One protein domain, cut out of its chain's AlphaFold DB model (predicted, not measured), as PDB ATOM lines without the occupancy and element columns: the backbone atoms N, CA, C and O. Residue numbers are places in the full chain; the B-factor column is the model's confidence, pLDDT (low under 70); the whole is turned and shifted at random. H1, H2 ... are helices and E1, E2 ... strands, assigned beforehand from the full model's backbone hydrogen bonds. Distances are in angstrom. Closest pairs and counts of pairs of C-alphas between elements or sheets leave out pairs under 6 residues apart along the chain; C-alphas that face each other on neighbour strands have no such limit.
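AT A GLANCE: This is residues 3 to 125 of the 126 residues of an uncharacterized protein of Luteibacter sp. 329MFSha (UniProt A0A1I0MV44). What shape do these atoms make? A small twisted sheet, E3, E4 and E5, has helix H2 over one face and is partly face to face with the hairpin of E1 and E2 on the other, while the short strand pair E6 and E7 with H1 makes one end of the longest axis. What is it built of? The printed part has 123 residues with seven named strands and two named helices, in the order E1 E2 E3 E4 E5 E6 H1 E7 H2; the class is mixed, with under half of the residues in named elements. The sheet E3 E4 E5 is antiparallel, and the whole is compact, with a radius of gyration of the C-alphas of 15.2 A and spans of 51 by 43 by 24 A.

HOW THE PARTS SIT: How do the first strands pair? E1, residues 3 to 6, and E2, residues 14 to 19, form an antiparallel hairpin, with N 4 and O 16 within hydrogen-bond range at 2.9 A. How does the larger sheet run? E3, residues 39 to 47, E4, residues 53 to 60, and E5, residues 71 to 75, make a meander of two hairpins, each strand the antiparallel neighbour of the one before, with N 44 and O 56 at 2.8 A and N 57 and O 73 at 2.9 A. E3 bends by 52 degrees at residue 42, and its residues 42 to 43 pair antiparallel with residues 123 to 124. With E1 and E2 this sheet forms a sandwich, two sheets face to face, and the closest C-alphas of E2 and E3, those of Thr 15 and Asp 39, are 5.5 A apart. Where are the last elements? E6, residues 89 to 91, and E7, residues 101 to 103, are antiparallel neighbours, with N 90 and O 102 at 3.0 A; H1, residues 97 to 100, is not on the larger sheet and is too short for an O i to N i+4 pair. H2, residues 106 to 115, is on that sheet at a height of 9.2 A, over E4 and E5 and slantwise to the strands, at 35 degrees to E5 on the local plane; the closest C-alphas of H2 and E5, those of Phe 108 and His 73, are 6.1 A apart. In H2 every O i to N i+4 pair is within hydrogen-bond range.

IN THESE COORDINATES: Where does the first strand begin? C-alpha 3 of E1 is at (34.262, 25.990, -38.796). How long are the longer elements? E2 measures 16.7 A from first to last C-alpha, E3 23.7 A, E4 23.3 A, E5 13.0 A and H2 14.5 A, ending at C-alpha 115, (48.409, 7.307, -41.146).

THE WHOLE: How far does it reach? The two C-alphas farthest apart, those of Ala 23 and Pro 96, are 51.6 A apart. Are there cuts or long links? The printed part has no cut; the links E2 to E3 and E5 to E6 are long. Where is confidence low? The pLDDT is under 70 at residues 7 to 11, 62 to 69, 98 to 99, 119 to 120 and 125.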
ATOM      1  N   LEU A   3      34.889  25.307 -37.670       89.56
ATOM      2  CA  LEU A   3      34.262  25.990 -38.796       89.56
ATOM      3  C   LEU A   3      33.547  27.240 -38.274       89.56
ATOM      4  O   LEU A   3      32.953  27.210 -37.193       89.56
ATOM      5  N   ARG A   4      33.656  28.355 -38.994       89.31
ATOM      6  CA  ARG A   4      33.049  29.637 -38.621       89.31
ATOM      7  C   ARG A   4      32.431  30.288 -39.849       89.31
ATOM      8  O   ARG A   4      33.125  30.439 -40.843       89.31
ATOM      9  N   CYS A   5      31.189  30.749 -39.745       85.62
ATOM     10  CA  CYS A   5      30.585  31.608 -40.761       85.62
ATOM     11  C   CYS A   5      31.448  32.852 -41.020       85.62
ATOM     12  O   CYS A   5      31.879  33.519 -40.072       85.62
ATOM     13  N   SER A   6      31.666  33.180 -42.286       74.94
ATOM     14  CA  SER A   6      32.217  34.459 -42.716       74.94
ATOM     15  C   SER A   6      31.169  35.206 -43.540       74.94
ATOM     16  O   SER A   6      30.602  34.681 -44.491       74.94
ATOM     17  N   GLY A   7      30.863  36.430 -43.115       66.38
ATOM     18  CA  GLY A   7      29.817  37.270 -43.692       66.38
ATOM     19  C   GLY A   7      29.589  38.510 -42.829       66.38
ATOM     20  O   GLY A   7      29.925  38.518 -41.642       66.38
ATOM     21  N   GLU A   8      29.061  39.581 -43.421       55.00
ATOM     22  CA  GLU A   8      28.629  40.757 -42.662       55.00
ATOM     23  C   GLU A   8      27.201  40.541 -42.134       55.00
ATOM     24  O   GLU A   8      26.277  40.240 -42.886       55.00
ATOM     25  N   GLY A   9      27.003  40.715 -40.824       61.50
ATOM     26  CA  GLY A   9      25.687  40.593 -40.193       61.50
ATOM     27  C   GLY A   9      25.274  39.146 -39.905       61.50
ATOM     28  O   GLY A   9      26.053  38.372 -39.359       61.50
ATOM     29  N   SER A  10      24.017  38.802 -40.191       60.31
ATOM     30  CA  SER A  10      23.427  37.479 -39.925       60.31
ATOM     31  C   SER A  10      23.494  36.514 -41.116       60.31
ATOM     32  O   SER A  10      22.846  35.472 -41.077       60.31
ATOM     33  N   ASP A  11      24.211  36.868 -42.185       65.56
ATOM     34  CA  ASP A  11      24.348  36.030 -43.376       65.56
ATOM     35  C   ASP A  11      25.561  35.093 -43.242       65.56
ATOM     36  O   ASP A  11      26.700  35.547 -43.137       65.56
ATOM     37  N   CYS A  12      25.313  33.780 -43.212       71.94
ATOM     38  CA  CYS A  12      26.341  32.730 -43.206       71.94
ATOM     39  C   CYS A  12      26.514  32.170 -44.627       71.94
ATOM     40  O   CYS A  12      26.382  30.972 -44.869       71.94
ATOM     41  N   SER A  13      26.758  33.054 -45.594       76.75
ATOM     42  CA  SER A  13      26.890  32.672 -47.002       76.75
ATOM     43  C   SER A  13      28.234  32.018 -47.333       76.75
ATOM     44  O   SER A  13      28.366  31.416 -48.398       76.75
ATOM     45  N   ARG A  14      29.225  32.103 -46.434       83.56
ATOM     46  CA  ARG A  14      30.545  31.467 -46.550       83.56
ATOM     47  C   ARG A  14      30.984  30.893 -45.207       83.56
ATOM     48  O   ARG A  14      30.555  31.350 -44.146       83.56
ATOM     49  N   THR A  15      31.868  29.900 -45.250       88.50
ATOM     50  CA  THR A  15      32.468  29.307 -44.048       88.50
ATOM     51  C   THR A  15      33.988  29.384 -44.129       88.50
ATOM     52  O   THR A  15      34.587  29.263 -45.190       88.50
ATOM     53  N   GLU A  16      34.639  29.586 -42.992       91.62
ATOM     54  CA  GLU A  16      36.089  29.598 -42.839       91.62
ATOM     55  C   GLU A  16      36.534  28.524 -41.854       91.62
ATOM     56  O   GLU A  16      35.900  28.282 -40.820       91.62
ATOM     57  N   LEU A  17      37.692  27.929 -42.133       94.12
ATOM     58  CA  LEU A  17      38.376  27.051 -41.198       94.12
ATOM     59  C   LEU A  17      39.270  27.894 -40.290       94.12
ATOM     60  O   LEU A  17      40.182  28.581 -40.749       94.12
ATOM     61  N   VAL A  18      39.035  27.817 -38.984       94.75
ATOM     62  CA  VAL A  18      39.769  28.600 -37.990       94.75
ATOM     63  C   VAL A  18      40.524  27.678 -37.039       94.75
ATOM     64  O   VAL A  18      39.971  26.755 -36.426       94.75
ATOM     65  N   LEU A  19      41.811  27.959 -36.864       93.81
ATOM     66  CA  LEU A  19      42.645  27.353 -35.842       93.81
ATOM     67  C   LEU A  19      42.547  28.162 -34.546       93.81
ATOM     68  O   LEU A  19      42.766  29.372 -34.525       93.81
ATOM     69  N   ARG A  20      42.235  27.473 -33.447       90.81
ATOM     70  CA  ARG A  20      42.261  28.017 -32.086       90.81
ATOM     71  C   ARG A  20      43.301  27.240 -31.289       90.81
ATOM     72  O   ARG A  20      43.229  26.013 -31.263       90.81
ATOM     73  N   SER A  21      44.237  27.943 -30.656       84.81
ATOM     74  CA  SER A  21      45.272  27.344 -29.809       84.81
ATOM     75  C   SER A  21      45.370  28.109 -28.493       84.81
ATOM     76  O   SER A  21      45.890  29.223 -28.448       84.81
ATOM     77  N   GLY A  22      44.825  27.529 -27.420       81.00
ATOM     78  CA  GLY A  22      44.832  28.137 -26.089       81.00
ATOM     79  C   GLY A  22      44.292  29.572 -26.082       81.00
ATOM     80  O   GLY A  22      43.188  29.825 -26.559       81.00
ATOM     81  N   ALA A  23      45.085  30.497 -25.536       82.94
ATOM     82  CA  ALA A  23      44.752  31.920 -25.435       82.94
ATOM     83  C   ALA A  23      45.205  32.761 -26.646       82.94
ATOM     84  O   ALA A  23      44.985  33.972 -26.663       82.94
ATOM     85  N   SER A  24      45.863  32.160 -27.643       87.19
ATOM     86  CA  SER A  24      46.308  32.895 -28.826       87.19
ATOM     87  C   SER A  24      45.116  33.336 -29.684       87.19
ATOM     88  O   SER A  24      44.110  32.618 -29.751       87.19
ATOM     89  N   PRO A  25      45.220  34.487 -30.377       89.38
ATOM     90  CA  PRO A  25      44.204  34.912 -31.329       89.38
ATOM     91  C   PRO A  25      43.900  33.809 -32.356       89.38
ATOM     92  O   PRO A  25      44.831  33.140 -32.818       89.38
ATOM     93  N   PRO A  26      42.625  33.599 -32.730       91.25
ATOM     94  CA  PRO A  26      42.272  32.635 -33.762       91.25
ATOM     95  C   PRO A  26      42.919  32.987 -35.107       91.25
ATOM     96  O   PRO A  26      42.942  34.153 -35.498       91.25
ATOM     97  N   VAL A  27      43.393  31.973 -35.829       93.12
ATOM     98  CA  VAL A  27      44.033  32.129 -37.144       93.12
ATOM     99  C   VAL A  27      43.164  31.473 -38.210       93.12
ATOM    100  O   VAL A  27      42.758  30.321 -38.051       93.12
ATOM    101  N   VAL A  28      42.880  32.192 -39.296       93.25
ATOM    102  CA  VAL A  28      42.201  31.621 -40.469       93.25
ATOM    103  C   VAL A  28      43.186  30.722 -41.210       93.25
ATOM    104  O   VAL A  28      44.291  31.144 -41.552       93.25
ATOM    105  N   VAL A  29      42.797  29.470 -41.430       94.38
ATOM    106  CA  VAL A  29      43.600  28.496 -42.168       94.38
ATOM    107  C   VAL A  29      43.387  28.731 -43.667       94.38
ATOM    108  O   VAL A  29      42.235  28.763 -44.102       94.38
ATOM    109  N   PRO A  30      44.455  28.874 -44.476       93.06
ATOM    110  CA  PRO A  30      44.314  29.110 -45.908       93.06
ATOM    111  C   PRO A  30      43.558  27.991 -46.631       93.06
ATOM    112  O   PRO A  30      43.830  26.800 -46.427       93.06
ATOM    113  N   THR A  31      42.661  28.384 -47.534       92.62
ATOM    114  CA  THR A  31      41.949  27.464 -48.427       92.62
ATOM    115  C   THR A  31      42.940  26.690 -49.312       92.62
ATOM    116  O   THR A  31      43.955  27.249 -49.746       92.62
ATOM    117  N   PRO A  32      42.711  25.390 -49.567       94.44
ATOM    118  CA  PRO A  32      43.477  24.636 -50.549       94.44
ATOM    119  C   PRO A  32      43.434  25.260 -51.937       94.44
ATOM    120  O   PRO A  32      42.429  25.826 -52.360       94.44
ATOM    121  N   ARG A  33      44.561  25.151 -52.640       92.62
ATOM    122  CA  ARG A  33      44.699  25.675 -53.994       92.62
ATOM    123  C   ARG A  33      43.723  24.968 -54.927       92.62
ATOM    124  O   ARG A  33      43.591  23.748 -54.860       92.62
ATOM    125  N   GLY A  34      43.065  25.735 -55.786       89.12
ATOM    126  CA  GLY A  34      42.025  25.234 -56.681       89.12
ATOM    127  C   GLY A  34      40.664  25.075 -56.006       89.12
ATOM    128  O   GLY A  34      39.690  24.791 -56.705       89.12
ATOM    129  N   LEU A  35      40.579  25.276 -54.681       91.44
ATOM    130  CA  LEU A  35      39.331  25.221 -53.926       91.44
ATOM    131  C   LEU A  35      38.813  26.595 -53.483       91.44
ATOM    132  O   LEU A  35      37.931  26.675 -52.638       91.44
ATOM    133  N   GLU A  36      39.309  27.690 -54.057       90.69
ATOM    134  CA  GLU A  36      39.002  29.063 -53.623       90.69
ATOM    135  C   GLU A  36      37.511  29.422 -53.739       90.69
ATOM    136  O   GLU A  36      37.032  30.338 -53.074       90.69
ATOM    137  N   LYS A  37      36.765  28.702 -54.583       87.06
ATOM    138  CA  LYS A  37      35.316  28.880 -54.755       87.06
ATOM    139  C   LYS A  37      34.483  28.032 -53.793       87.06
ATOM    140  O   LYS A  37      33.295  28.311 -53.649       87.06
ATOM    141  N   TYR A  38      35.096  27.067 -53.116       88.62
ATOM    142  CA  TYR A  38      34.447  26.146 -52.190       88.62
ATOM    143  C   TYR A  38      34.730  26.545 -50.745       88.62
ATOM    144  O   TYR A  38      35.660  27.301 -50.456       88.62
ATOM    145  N   ASP A  39      33.913  26.031 -49.840       89.56
ATOM    146  CA  ASP A  39      33.979  26.323 -48.418       89.56
ATOM    147  C   ASP A  39      34.253  25.042 -47.630       89.56
ATOM    148  O   ASP A  39      33.844  23.962 -48.052       89.56
ATOM    149  N   PRO A  40      34.938  25.125 -46.483       92.00
ATOM    150  CA  PRO A  40      34.992  24.024 -45.543       92.00
ATOM    151  C   PRO A  40      33.599  23.826 -44.929       92.00
ATOM    152  O   PRO A  40      33.106  24.678 -44.192       92.00
ATOM    153  N   VAL A  41      32.971  22.696 -45.238       89.25
ATOM    154  CA  VAL A  41      31.590  22.356 -44.855       89.25
ATOM    155  C   VAL A  41      31.527  21.300 -43.758       89.25
ATOM    156  O   VAL A  41      30.537  21.231 -43.032       89.25
ATOM    157  N   GLY A  42      32.593  20.516 -43.591       89.62
ATOM    158  CA  GLY A  42      32.668  19.439 -42.613       89.62
ATOM    159  C   GLY A  42      34.013  19.398 -41.894       89.62
ATOM    160  O   GLY A  42      35.063  19.695 -42.461       89.62
ATOM    161  N   LEU A  43      33.989  19.040 -40.614       93.25
ATOM    162  CA  LEU A  43      35.172  18.877 -39.778       93.25
ATOM    163  C   LEU A  43      35.032  17.616 -38.926       93.25
ATOM    164  O   LEU A  43      34.052  17.436 -38.205       93.25
ATOM    165  N   SER A  44      36.045  16.761 -38.959       92.44
ATOM    166  CA  SER A  44      36.148  15.576 -38.111       92.44
ATOM    167  C   SER A  44      37.480  15.549 -37.369       92.44
ATOM    168  O   SER A  44      38.520  15.929 -37.907       92.44
ATOM    169  N   CYS A  45      37.451  15.068 -36.128       92.31
ATOM    170  CA  CYS A  45      38.641  14.760 -35.344       92.31
ATOM    171  C   CYS A  45      38.916  13.261 -35.449       92.31
ATOM    172  O   CYS A  45      38.052  12.451 -35.117       92.31
ATOM    173  N   THR A  46      40.121  12.880 -35.856       92.38
ATOM    174  CA  THR A  46      40.525  11.475 -35.950       92.38
ATOM    175  C   THR A  46      41.913  11.264 -35.358       92.38
ATOM    176  O   THR A  46      42.633  12.218 -35.055       92.38
ATOM    177  N   HIS A  47      42.290  10.006 -35.169       92.56
ATOM    178  CA  HIS A  47      43.612   9.619 -34.703       92.56
ATOM    179  C   HIS A  47      44.249   8.656 -35.701       92.56
ATOM    180  O   HIS A  47      43.575   7.818 -36.303       92.56
ATOM    181  N   ALA A  48      45.562   8.778 -35.863       91.56
ATOM    182  CA  ALA A  48      46.368   7.754 -36.509       91.56
ATOM    183  C   ALA A  48      46.473   6.500 -35.632       91.56
ATOM    184  O   ALA A  48      46.181   6.529 -34.434       91.56
ATOM    185  N   ALA A  49      46.985   5.411 -36.208       86.56
ATOM    186  CA  ALA A  49      47.191   4.145 -35.499       86.56
ATOM    187  C   ALA A  49      48.088   4.272 -34.246       86.56
ATOM    188  O   ALA A  49      47.960   3.494 -33.307       86.56
ATOM    189  N   ASN A  50      48.969   5.277 -34.206       87.50
ATOM    190  CA  ASN A  50      49.819   5.598 -33.054       87.50
ATOM    191  C   ASN A  50      49.180   6.600 -32.070       87.50
ATOM    192  O   ASN A  50      49.898   7.236 -31.300       87.50
ATOM    193  N   ALA A  51      47.859   6.789 -32.130       88.56
ATOM    194  CA  ALA A  51      47.085   7.743 -31.336       88.56
ATOM    195  C   ALA A  51      47.432   9.233 -31.548       88.56
ATOM    196  O   ALA A  51      46.950  10.087 -30.805       88.56
ATOM    197  N   LYS A  52      48.221   9.592 -32.573       93.19
ATOM    198  CA  LYS A  52      48.461  11.002 -32.916       93.19
ATOM    199  C   LYS A  52      47.180  11.630 -33.497       93.19
ATOM    200  O   LYS A  52      46.621  11.047 -34.427       93.19
ATOM    201  N   PRO A  53      46.718  12.793 -32.995       93.50
ATOM    202  CA  PRO A  53      45.489  13.425 -33.467       93.50
ATOM    203  C   PRO A  53      45.681  14.154 -34.799       93.50
ATOM    204  O   PRO A  53      46.730  14.751 -35.052       93.50
ATOM    205  N   PHE A  54      44.628  14.145 -35.611       95.38
ATOM    206  CA  PHE A  54      44.510  14.857 -36.878       95.38
ATOM    207  C   PHE A  54      43.086  15.394 -37.054       95.38
ATOM    208  O   PHE A  54      42.129  14.880 -36.469       95.38
ATOM    209  N   PHE A  55      42.946  16.407 -37.899       95.19
ATOM    210  CA  PHE A  55      41.657  16.872 -38.390       95.19
ATOM    211  C   PHE A  55      41.464  16.415 -39.834       95.19
ATOM    212  O   PHE A  55      42.402  16.456 -40.628       95.19
ATOM    213  N   VAL A  56      40.249  16.004 -40.180       95.50
ATOM    214  CA  VAL A  56      39.809  15.846 -41.569       95.50
ATOM    215  C   VAL A  56      38.804  16.949 -41.846       95.50
ATOM    216  O   VAL A  56      37.840  17.092 -41.099       95.50
ATOM    217  N   VAL A  57      39.053  17.734 -42.887       94.94
ATOM    218  CA  VAL A  57      38.176  18.827 -43.311       94.94
ATOM    219  C   VAL A  57      37.606  18.483 -44.673       94.94
ATOM    220  O   VAL A  57      38.364  18.161 -45.589       94.94
ATOM    221  N   GLU A  58      36.288  18.550 -44.778       93.12
ATOM    222  CA  GLU A  58      35.548  18.430 -46.025       93.12
ATOM    223  C   GLU A  58      35.313  19.829 -46.592       93.12
ATOM    224  O   GLU A  58      34.847  20.721 -45.881       93.12
ATOM    225  N   TYR A  59      35.660  20.017 -47.860       92.00
ATOM    226  CA  TYR A  59      35.364  21.209 -48.640       92.00
ATOM    227  C   TYR A  59      34.295  20.882 -49.675       92.00
ATOM    228  O   TYR A  59      34.385  19.851 -50.339       92.00
ATOM    229  N   GLY A  60      33.336  21.785 -49.842       88.81
ATOM    230  CA  GLY A  60      32.214  21.632 -50.758       88.81
ATOM    231  C   GLY A  60      31.552  22.971 -51.071       88.81
ATOM    232  O   GLY A  60      32.012  24.032 -50.649       88.81
ATOM    233  N   ASP A  61      30.481  22.930 -51.853       81.88
ATOM    234  CA  ASP A  61      29.669  24.107 -52.157       81.88
ATOM    235  C   ASP A  61      28.494  24.195 -51.172       81.88
ATOM    236  O   ASP A  61      27.595  23.357 -51.200       81.88
ATOM    237  N   VAL A  62      28.484  25.220 -50.313       66.69
ATOM    238  CA  VAL A  62      27.413  25.460 -49.323       66.69
ATOM    239  C   VAL A  62      26.065  25.746 -50.002       66.69
ATOM    240  O   VAL A  62      25.013  25.462 -49.434       66.69
ATOM    241  N   SER A  63      26.076  26.280 -51.229       64.56
ATOM    242  CA  SER A  63      24.867  26.655 -51.973       64.56
ATOM    243  C   SER A  63      24.207  25.488 -52.714       64.56
ATOM    244  O   SER A  63      23.007  25.536 -52.993       64.56
ATOM    245  N   HIS A  64      24.954  24.418 -52.990       55.50
ATOM    246  CA  HIS A  64      24.455  23.225 -53.666       55.50
ATOM    247  C   HIS A  64      24.563  22.038 -52.719       55.50
ATOM    248  O   HIS A  64      25.629  21.451 -52.566       55.50
ATOM    249  N   ALA A  65      23.441  21.671 -52.096       45.22
ATOM    250  CA  ALA A  65      23.355  20.532 -51.193       45.22
ATOM    251  C   ALA A  65      24.009  19.269 -51.797       45.22
ATOM    252  O   ALA A  65      23.439  18.622 -52.671       45.22
ATOM    253  N   CYS A  66      25.200  18.928 -51.295       48.44
ATOM    254  CA  CYS A  66      25.695  17.565 -51.075       48.44
ATOM    255  C   CYS A  66      25.692  16.589 -52.274       48.44
ATOM    256  O   CYS A  66      25.552  15.383 -52.077       48.44
ATOM    257  N   ALA A  67      25.778  17.062 -53.525       48.19
ATOM    258  CA  ALA A  67      25.486  16.181 -54.662       48.19
ATOM    259  C   ALA A  67      26.687  15.639 -55.453       48.19
ATOM    260  O   ALA A  67      26.489  14.637 -56.142       48.19
ATOM    261  N   SER A  68      27.900  16.220 -55.463       53.75
ATOM    262  CA  SER A  68      28.969  15.636 -56.322       53.75
ATOM    263  C   SER A  68      30.428  16.052 -56.087       53.75
ATOM    264  O   SER A  68      31.309  15.478 -56.728       53.75
ATOM    265  N   CYS A  69      30.727  17.038 -55.235       67.56
ATOM    266  CA  CYS A  69      32.030  17.713 -55.263       67.56
ATOM    267  C   CYS A  69      32.618  17.936 -53.863       67.56
ATOM    268  O   CYS A  69      32.742  19.076 -53.430       67.56
ATOM    269  N   GLU A  70      32.950  16.860 -53.152       86.62
ATOM    270  CA  GLU A  70      33.566  16.958 -51.824       86.62
ATOM    271  C   GLU A  70      35.058  16.621 -51.870       86.62
ATOM    272  O   GLU A  70      35.469  15.531 -52.284       86.62
ATOM    273  N   TRP A  71      35.881  17.552 -51.392       93.00
ATOM    274  CA  TRP A  71      37.310  17.342 -51.185       93.00
ATOM    275  C   TRP A  71      37.593  17.138 -49.718       93.00
ATOM    276  O   TRP A  71      37.137  17.898 -48.874       93.00
ATOM    277  N   HIS A  72      38.410  16.142 -49.419       94.38
ATOM    278  CA  HIS A  72      38.814  15.856 -48.058       94.38
ATOM    279  C   HIS A  72      40.291  16.172 -47.894       94.38
ATOM    280  O   HIS A  72      41.122  15.725 -48.685       94.38
ATOM    281  N   HIS A  73      40.629  16.906 -46.840       96.50
ATOM    282  CA  HIS A  73      42.008  17.229 -46.515       96.50
ATOM    283  C   HIS A  73      42.348  16.865 -45.076       96.50
ATOM    284  O   HIS A  73      41.567  17.103 -44.155       96.50
ATOM    285  N   VAL A  74      43.543  16.307 -44.881       96.75
ATOM    286  CA  VAL A  74      44.079  15.985 -43.555       96.75
ATOM    287  C   VAL A  74      44.916  17.156 -43.060       96.75
ATOM    288  O   VAL A  74      45.798  17.637 -43.771       96.75
ATOM    289  N   TYR A  75      44.675  17.573 -41.823       96.94
ATOM    290  CA  TYR A  75      45.439  18.600 -41.134       96.94
ATOM    291  C   TYR A  75      45.996  18.072 -39.819       96.94
ATOM    292  O   TYR A  75      45.366  17.290 -39.104       96.94
ATOM    293  N   THR A  76      47.186  18.534 -39.471       95.12
ATOM    294  CA  THR A  76      47.756  18.362 -38.138       95.12
ATOM    295  C   THR A  76      47.053  19.268 -37.113       95.12
ATOM    296  O   THR A  76      46.341  20.209 -37.485       95.12
ATOM    297  N   PRO A  77      47.261  19.037 -35.801       92.75
ATOM    298  CA  PRO A  77      46.665  19.865 -34.753       92.75
ATOM    299  C   PRO A  77      47.039  21.351 -34.811       92.75
ATOM    300  O   PRO A  77      46.253  22.190 -34.380       92.75
ATOM    301  N   ASP A  78      48.216  21.669 -35.347       92.31
ATOM    302  CA  ASP A  78      48.755  23.018 -35.546       92.31
ATOM    303  C   ASP A  78      48.326  23.666 -36.873       92.31
ATOM    304  O   ASP A  78      48.732  24.783 -37.172       92.31
ATOM    305  N   GLY A  79      47.472  23.009 -37.662       93.12
ATOM    306  CA  GLY A  79      46.909  23.598 -38.876       93.12
ATOM    307  C   GLY A  79      47.700  23.380 -40.154       93.12
ATOM    308  O   GLY A  79      47.309  23.902 -41.198       93.12
ATOM    309  N   GLN A  80      48.756  22.569 -40.117       95.25
ATOM    310  CA  GLN A  80      49.469  22.176 -41.322       95.25
ATOM    311  C   GLN A  80      48.633  21.174 -42.123       95.25
ATOM    312  O   GLN A  80      48.293  20.093 -41.640       95.25
ATOM    313  N   ARG A  81      48.328  21.517 -43.377       96.56
ATOM    314  CA  ARG A  81      47.697  20.597 -44.327       96.56
ATOM    315  C   ARG A  81      48.712  19.552 -44.799       96.56
ATOM    316  O   ARG A  81      49.834  19.901 -45.150       96.56
ATOM    317  N   LEU A  82      48.303  18.286 -44.835       97.19
ATOM    318  CA  LEU A  82      49.139  17.142 -45.234       97.19
ATOM    319  C   LEU A  82      48.763  16.538 -46.588       97.19
ATOM    320  O   LEU A  82      49.400  15.587 -47.028       97.19
ATOM    321  N   THR A  83      47.707  17.055 -47.205       96.88
ATOM    322  CA  THR A  83      47.114  16.522 -48.435       96.88
ATOM    323  C   THR A  83      46.903  17.621 -49.457       96.88
ATOM    324  O   THR A  83      46.521  18.736 -49.085       96.88
ATOM    325  N   GLU A  84      47.027  17.283 -50.729       95.81
ATOM    326  CA  GLU A  84      46.744  18.178 -51.848       95.81
ATOM    327  C   GLU A  84      45.619  17.659 -52.745       95.81
ATOM    328  O   GLU A  84      45.314  16.470 -52.790       95.81
ATOM    329  N   SER A  85      44.997  18.588 -53.460       94.25
ATOM    330  CA  SER A  85      43.981  18.323 -54.477       94.25
ATOM    331  C   SER A  85      44.156  19.321 -55.622       94.25
ATOM    332  O   SER A  85      43.194  19.946 -56.039       94.25
ATOM    333  N   ASP A  86      45.391  19.563 -56.066       92.62
ATOM    334  CA  ASP A  86      45.687  20.393 -57.242       92.62
ATOM    335  C   ASP A  86      46.133  19.457 -58.385       92.62
ATOM    336  O   ASP A  86      47.163  18.791 -58.243       92.62
ATOM    337  N   PRO A  87      45.363  19.316 -59.481       92.19
ATOM    338  CA  PRO A  87      44.109  20.014 -59.782       92.19
ATOM    339  C   PRO A  87      42.942  19.548 -58.901       92.19
ATOM    340  O   PRO A  87      42.903  18.385 -58.493       92.19
ATOM    341  N   ALA A  88      41.971  20.442 -58.663       90.44
ATOM    342  CA  ALA A  88      40.771  20.153 -57.865       90.44
ATOM    343  C   ALA A  88      39.958  19.004 -58.462       90.44
ATOM    344  O   ALA A  88      39.473  18.135 -57.745       90.44
ATOM    345  N   PHE A  89      39.866  18.950 -59.785       89.75
ATOM    346  CA  PHE A  89      39.170  17.885 -60.486       89.75
ATOM    347  C   PHE A  89      40.143  17.051 -61.295       89.75
ATOM    348  O   PHE A  89      41.093  17.564 -61.888       89.75
ATOM    349  N   VAL A  90      39.854  15.762 -61.357       90.31
ATOM    350  CA  VAL A  90      40.496  14.820 -62.267       90.31
ATOM    351  C   VAL A  90      39.435  14.217 -63.176       90.31
ATOM    352  O   VAL A  90      38.257  14.168 -62.821       90.31
ATOM    353  N   SER A  91      39.858  13.823 -64.376       87.69
ATOM    354  CA  SER A  91      38.984  13.197 -65.363       87.69
ATOM    355  C   SER A  91      39.088  11.675 -65.281       87.69
ATOM    356  O   SER A  91      40.192  11.133 -65.346       87.69
ATOM    357  N   ASP A  92      37.947  11.006 -65.182       83.25
ATOM    358  CA  ASP A  92      37.777   9.576 -65.369       83.25
ATOM    359  C   ASP A  92      37.163   9.324 -66.759       83.25
ATOM    360  O   ASP A  92      35.958   9.522 -66.963       83.25
ATOM    361  N   PRO A  93      37.969   8.874 -67.738       82.62
ATOM    362  CA  PRO A  93      37.495   8.612 -69.091       82.62
ATOM    363  C   PRO A  93      36.548   7.405 -69.181       82.62
ATOM    364  O   PRO A  93      35.971   7.175 -70.242       82.62
ATOM    365  N   SER A  94      36.390   6.621 -68.107       83.75
ATOM    366  CA  SER A  94      35.413   5.530 -68.042       83.75
ATOM    367  C   SER A  94      33.991   6.009 -67.725       83.75
ATOM    368  O   SER A  94      33.039   5.250 -67.924       83.75
ATOM    369  N   LEU A  95      33.824   7.266 -67.291       78.75
ATOM    370  CA  LEU A  95      32.529   7.869 -66.977       78.75
ATOM    371  C   LEU A  95      32.013   8.754 -68.132       78.75
ATOM    372  O   LEU A  95      32.785   9.467 -68.778       78.75
ATOM    373  N   PRO A  96      30.699   8.743 -68.415       74.12
ATOM    374  CA  PRO A  96      30.137   9.484 -69.539       74.12
ATOM    375  C   PRO A  96      29.984  10.988 -69.253       74.12
ATOM    376  O   PRO A  96      29.464  11.408 -68.217       74.12
ATOM    377  N   GLY A  97      30.333  11.817 -70.242       72.38
ATOM    378  CA  GLY A  97      29.972  13.240 -70.286       72.38
ATOM    379  C   GLY A  97      30.442  14.044 -69.069       72.38
ATOM    380  O   GLY A  97      31.593  13.942 -68.654       72.38
ATOM    381  N   ALA A  98      29.555  14.862 -68.495       66.50
ATOM    382  CA  ALA A  98      29.864  15.737 -67.358       66.50
ATOM    383  C   ALA A  98      30.232  14.992 -66.056       66.50
ATOM    384  O   ALA A  98      30.764  15.614 -65.145       66.50
ATOM    385  N   GLN A  99      29.991  13.677 -65.975       68.88
ATOM    386  CA  GLN A  99      30.396  12.838 -64.836       68.88
ATOM    387  C   GLN A  99      31.859  12.392 -64.922       68.88
ATOM    388  O   GLN A  99      32.379  11.835 -63.961       68.88
ATOM    389  N   SER A 100      32.530  12.635 -66.054       78.25
ATOM    390  CA  SER A 100      33.962  12.361 -66.189       78.25
ATOM    391  C   SER A 100      34.800  13.169 -65.204       78.25
ATOM    392  O   SER A 100      35.855  12.703 -64.813       78.25
ATOM    393  N   LEU A 101      34.352  14.342 -64.749       84.00
ATOM    394  CA  LEU A 101      35.087  15.129 -63.759       84.00
ATOM    395  C   LEU A 101      34.623  14.805 -62.342       84.00
ATOM    396  O   LEU A 101      33.442  14.932 -62.027       84.00
ATOM    397  N   HIS A 102      35.568  14.466 -61.472       85.56
ATOM    398  CA  HIS A 102      35.306  14.215 -60.058       85.56
ATOM    399  C   HIS A 102      36.387  14.840 -59.164       85.56
ATOM    400  O   HIS A 102      37.491  15.129 -59.646       85.56
ATOM    401  N   PRO A 103      36.105  15.059 -57.864       89.62
ATOM    402  CA  PRO A 103      37.092  15.561 -56.916       89.62
ATOM    403  C   PRO A 103      38.367  14.723 -56.913       89.62
ATOM    404  O   PRO A 103      38.334  13.487 -56.901       89.62
ATOM    405  N   ASN A 104      39.506  15.404 -56.894       92.25
ATOM    406  CA  ASN A 104      40.802  14.773 -56.748       92.25
ATOM    407  C   ASN A 104      41.031  14.364 -55.289       92.25
ATOM    408  O   ASN A 104      41.415  15.176 -54.448       92.25
ATOM    409  N   THR A 105      40.792  13.088 -54.994       92.06
ATOM    410  CA  THR A 105      40.933  12.504 -53.650       92.06
ATOM    411  C   THR A 105      42.165  11.606 -53.512       92.06
ATOM    412  O   THR A 105      42.372  11.001 -52.457       92.06
ATOM    413  N   ALA A 106      43.006  11.502 -54.549       94.25
ATOM    414  CA  ALA A 106      44.110  10.542 -54.596       94.25
ATOM    415  C   ALA A 106      45.080  10.714 -53.417       94.25
ATOM    416  O   ALA A 106      45.447   9.739 -52.751       94.25
ATOM    417  N   ASP A 107      45.455  11.959 -53.119       96.44
ATOM    418  CA  ASP A 107      46.398  12.238 -52.045       96.44
ATOM    419  C   ASP A 107      45.778  12.034 -50.657       96.44
ATOM    420  O   ASP A 107      46.405  11.446 -49.774       96.44
ATOM    421  N   PHE A 108      44.507  12.408 -50.491       95.50
ATOM    422  CA  PHE A 108      43.741  12.119 -49.281       95.50
ATOM    423  C   PHE A 108      43.700  10.622 -48.973       95.50
ATOM    424  O   PHE A 108      43.991  10.216 -47.845       95.50
ATOM    425  N   MET A 109      43.400   9.787 -49.972       94.50
ATOM    426  CA  MET A 109      43.347   8.333 -49.806       94.50
ATOM    427  C   MET A 109      44.716   7.762 -49.424       94.50
ATOM    428  O   MET A 109      44.819   6.940 -48.508       94.50
ATOM    429  N   ARG A 110      45.783   8.228 -50.084       96.38
ATOM    430  CA  ARG A 110      47.166   7.823 -49.802       96.38
ATOM    431  C   ARG A 110      47.587   8.192 -48.377       96.38
ATOM    432  O   ARG A 110      48.064   7.328 -47.641       96.38
ATOM    433  N   VAL A 111      47.402   9.448 -47.974       96.12
ATOM    434  CA  VAL A 111      47.789   9.947 -46.644       96.12
ATOM    435  C   VAL A 111      46.956   9.291 -45.546       96.12
ATOM    436  O   VAL A 111      47.519   8.829 -44.555       96.12
ATOM    437  N   SER A 112      45.643   9.161 -45.744       94.06
ATOM    438  CA  SER A 112      44.752   8.505 -44.779       94.06
ATOM    439  C   SER A 112      45.144   7.050 -44.539       94.06
ATOM    440  O   SER A 112      45.205   6.607 -43.391       94.06
ATOM    441  N   LYS A 113      45.486   6.318 -45.610       93.38
ATOM    442  CA  LYS A 113      45.991   4.943 -45.514       93.38
ATOM    443  C   LYS A 113      47.328   4.880 -44.773       93.38
ATOM    444  O   LYS A 113      47.482   4.042 -43.893       93.38
ATOM    445  N   ASN A 114      48.269   5.768 -45.097       94.19
ATOM    446  CA  ASN A 114      49.596   5.795 -44.472       94.19
ATOM    447  C   ASN A 114      49.540   6.103 -42.971       94.19
ATOM    448  O   ASN A 114      50.330   5.564 -42.200       94.19
ATOM    449  N   LEU A 115      48.613   6.965 -42.553       93.50
ATOM    450  CA  LEU A 115      48.409   7.307 -41.146       93.50
ATOM    451  C   LEU A 115      47.517   6.293 -40.410       93.50
ATOM    452  O   LEU A 115      47.440   6.327 -39.182       93.50
ATOM    453  N   GLY A 116      46.849   5.392 -41.135       92.31
ATOM    454  CA  GLY A 116      45.881   4.462 -40.558       92.31
ATOM    455  C   GLY A 116      44.728   5.193 -39.873       92.31
ATOM    456  O   GLY A 116      44.359   4.830 -38.759       92.31
ATOM    457  N   LEU A 117      44.210   6.259 -40.497       88.81
ATOM    458  CA  LEU A 117      43.149   7.069 -39.897       88.81
ATOM    459  C   LEU A 117      41.867   6.240 -39.751       88.81
ATOM    460  O   LEU A 117      41.343   5.698 -40.726       88.81
ATOM    461  N   SER A 118      41.340   6.160 -38.529       70.56
ATOM    462  CA  SER A 118      40.026   5.567 -38.269       70.56
ATOM    463  C   SER A 118      38.910   6.472 -38.799       70.56
ATOM    464  O   SER A 118      39.008   7.698 -38.689       70.56
ATOM    465  N   LYS A 119      37.816   5.895 -39.320       65.19
ATOM    466  CA  LYS A 119      36.608   6.678 -39.623       65.19
ATOM    467  C   LYS A 119      36.037   7.238 -38.317       65.19
ATOM    468  O   LYS A 119      35.655   6.471 -37.439       65.19
ATOM    469  N   ALA A 120      35.982   8.560 -38.216       62.62
ATOM    470  CA  ALA A 120      35.310   9.284 -37.147       62.62
ATOM    471  C   ALA A 120      34.072   9.994 -37.724       62.62
ATOM    472  O   ALA A 120      34.054  10.292 -38.922       62.62
ATOM    473  N   PRO A 121      33.027  10.247 -36.918       72.25
ATOM    474  CA  PRO A 121      31.889  11.036 -37.374       72.25
ATOM    475  C   PRO A 121      32.344  12.451 -37.759       72.25
ATOM    476  O   PRO A 121      33.231  13.028 -37.120       72.25
ATOM    477  N   MET A 122      31.757  12.993 -38.823       77.62
ATOM    478  CA  MET A 122      32.012  14.357 -39.278       77.62
ATOM    479  C   MET A 122      30.949  15.305 -38.719       77.62
ATOM    480  O   MET A 122      29.777  14.948 -38.642       77.62
ATOM    481  N   SER A 123      31.370  16.497 -38.300       77.50
ATOM    482  CA  SER A 123      30.486  17.589 -37.899       77.50
ATOM    483  C   SER A 123      30.367  18.577 -39.052       77.50
ATOM    484  O   SER A 123      31.386  19.098 -39.501       77.50
ATOM    485  N   TYR A 124      29.145  18.864 -39.487       74.19
ATOM    486  CA  TYR A 124      28.873  19.802 -40.574       74.19
ATOM    487  C   TYR A 124      28.594  21.211 -40.039       74.19
ATOM    488  O   TYR A 124      28.104  21.364 -38.917       74.19
ATOM    489  N   ALA A 125      28.936  22.235 -40.820       63.25
ATOM    490  CA  ALA A 125      28.484  23.598 -40.563       63.25
ATOM    491  C   ALA A 125      26.977  23.693 -40.881       63.25
ATOM    492  O   ALA A 125      26.552  23.305 -41.969       63.25
TER     493      ALA A 125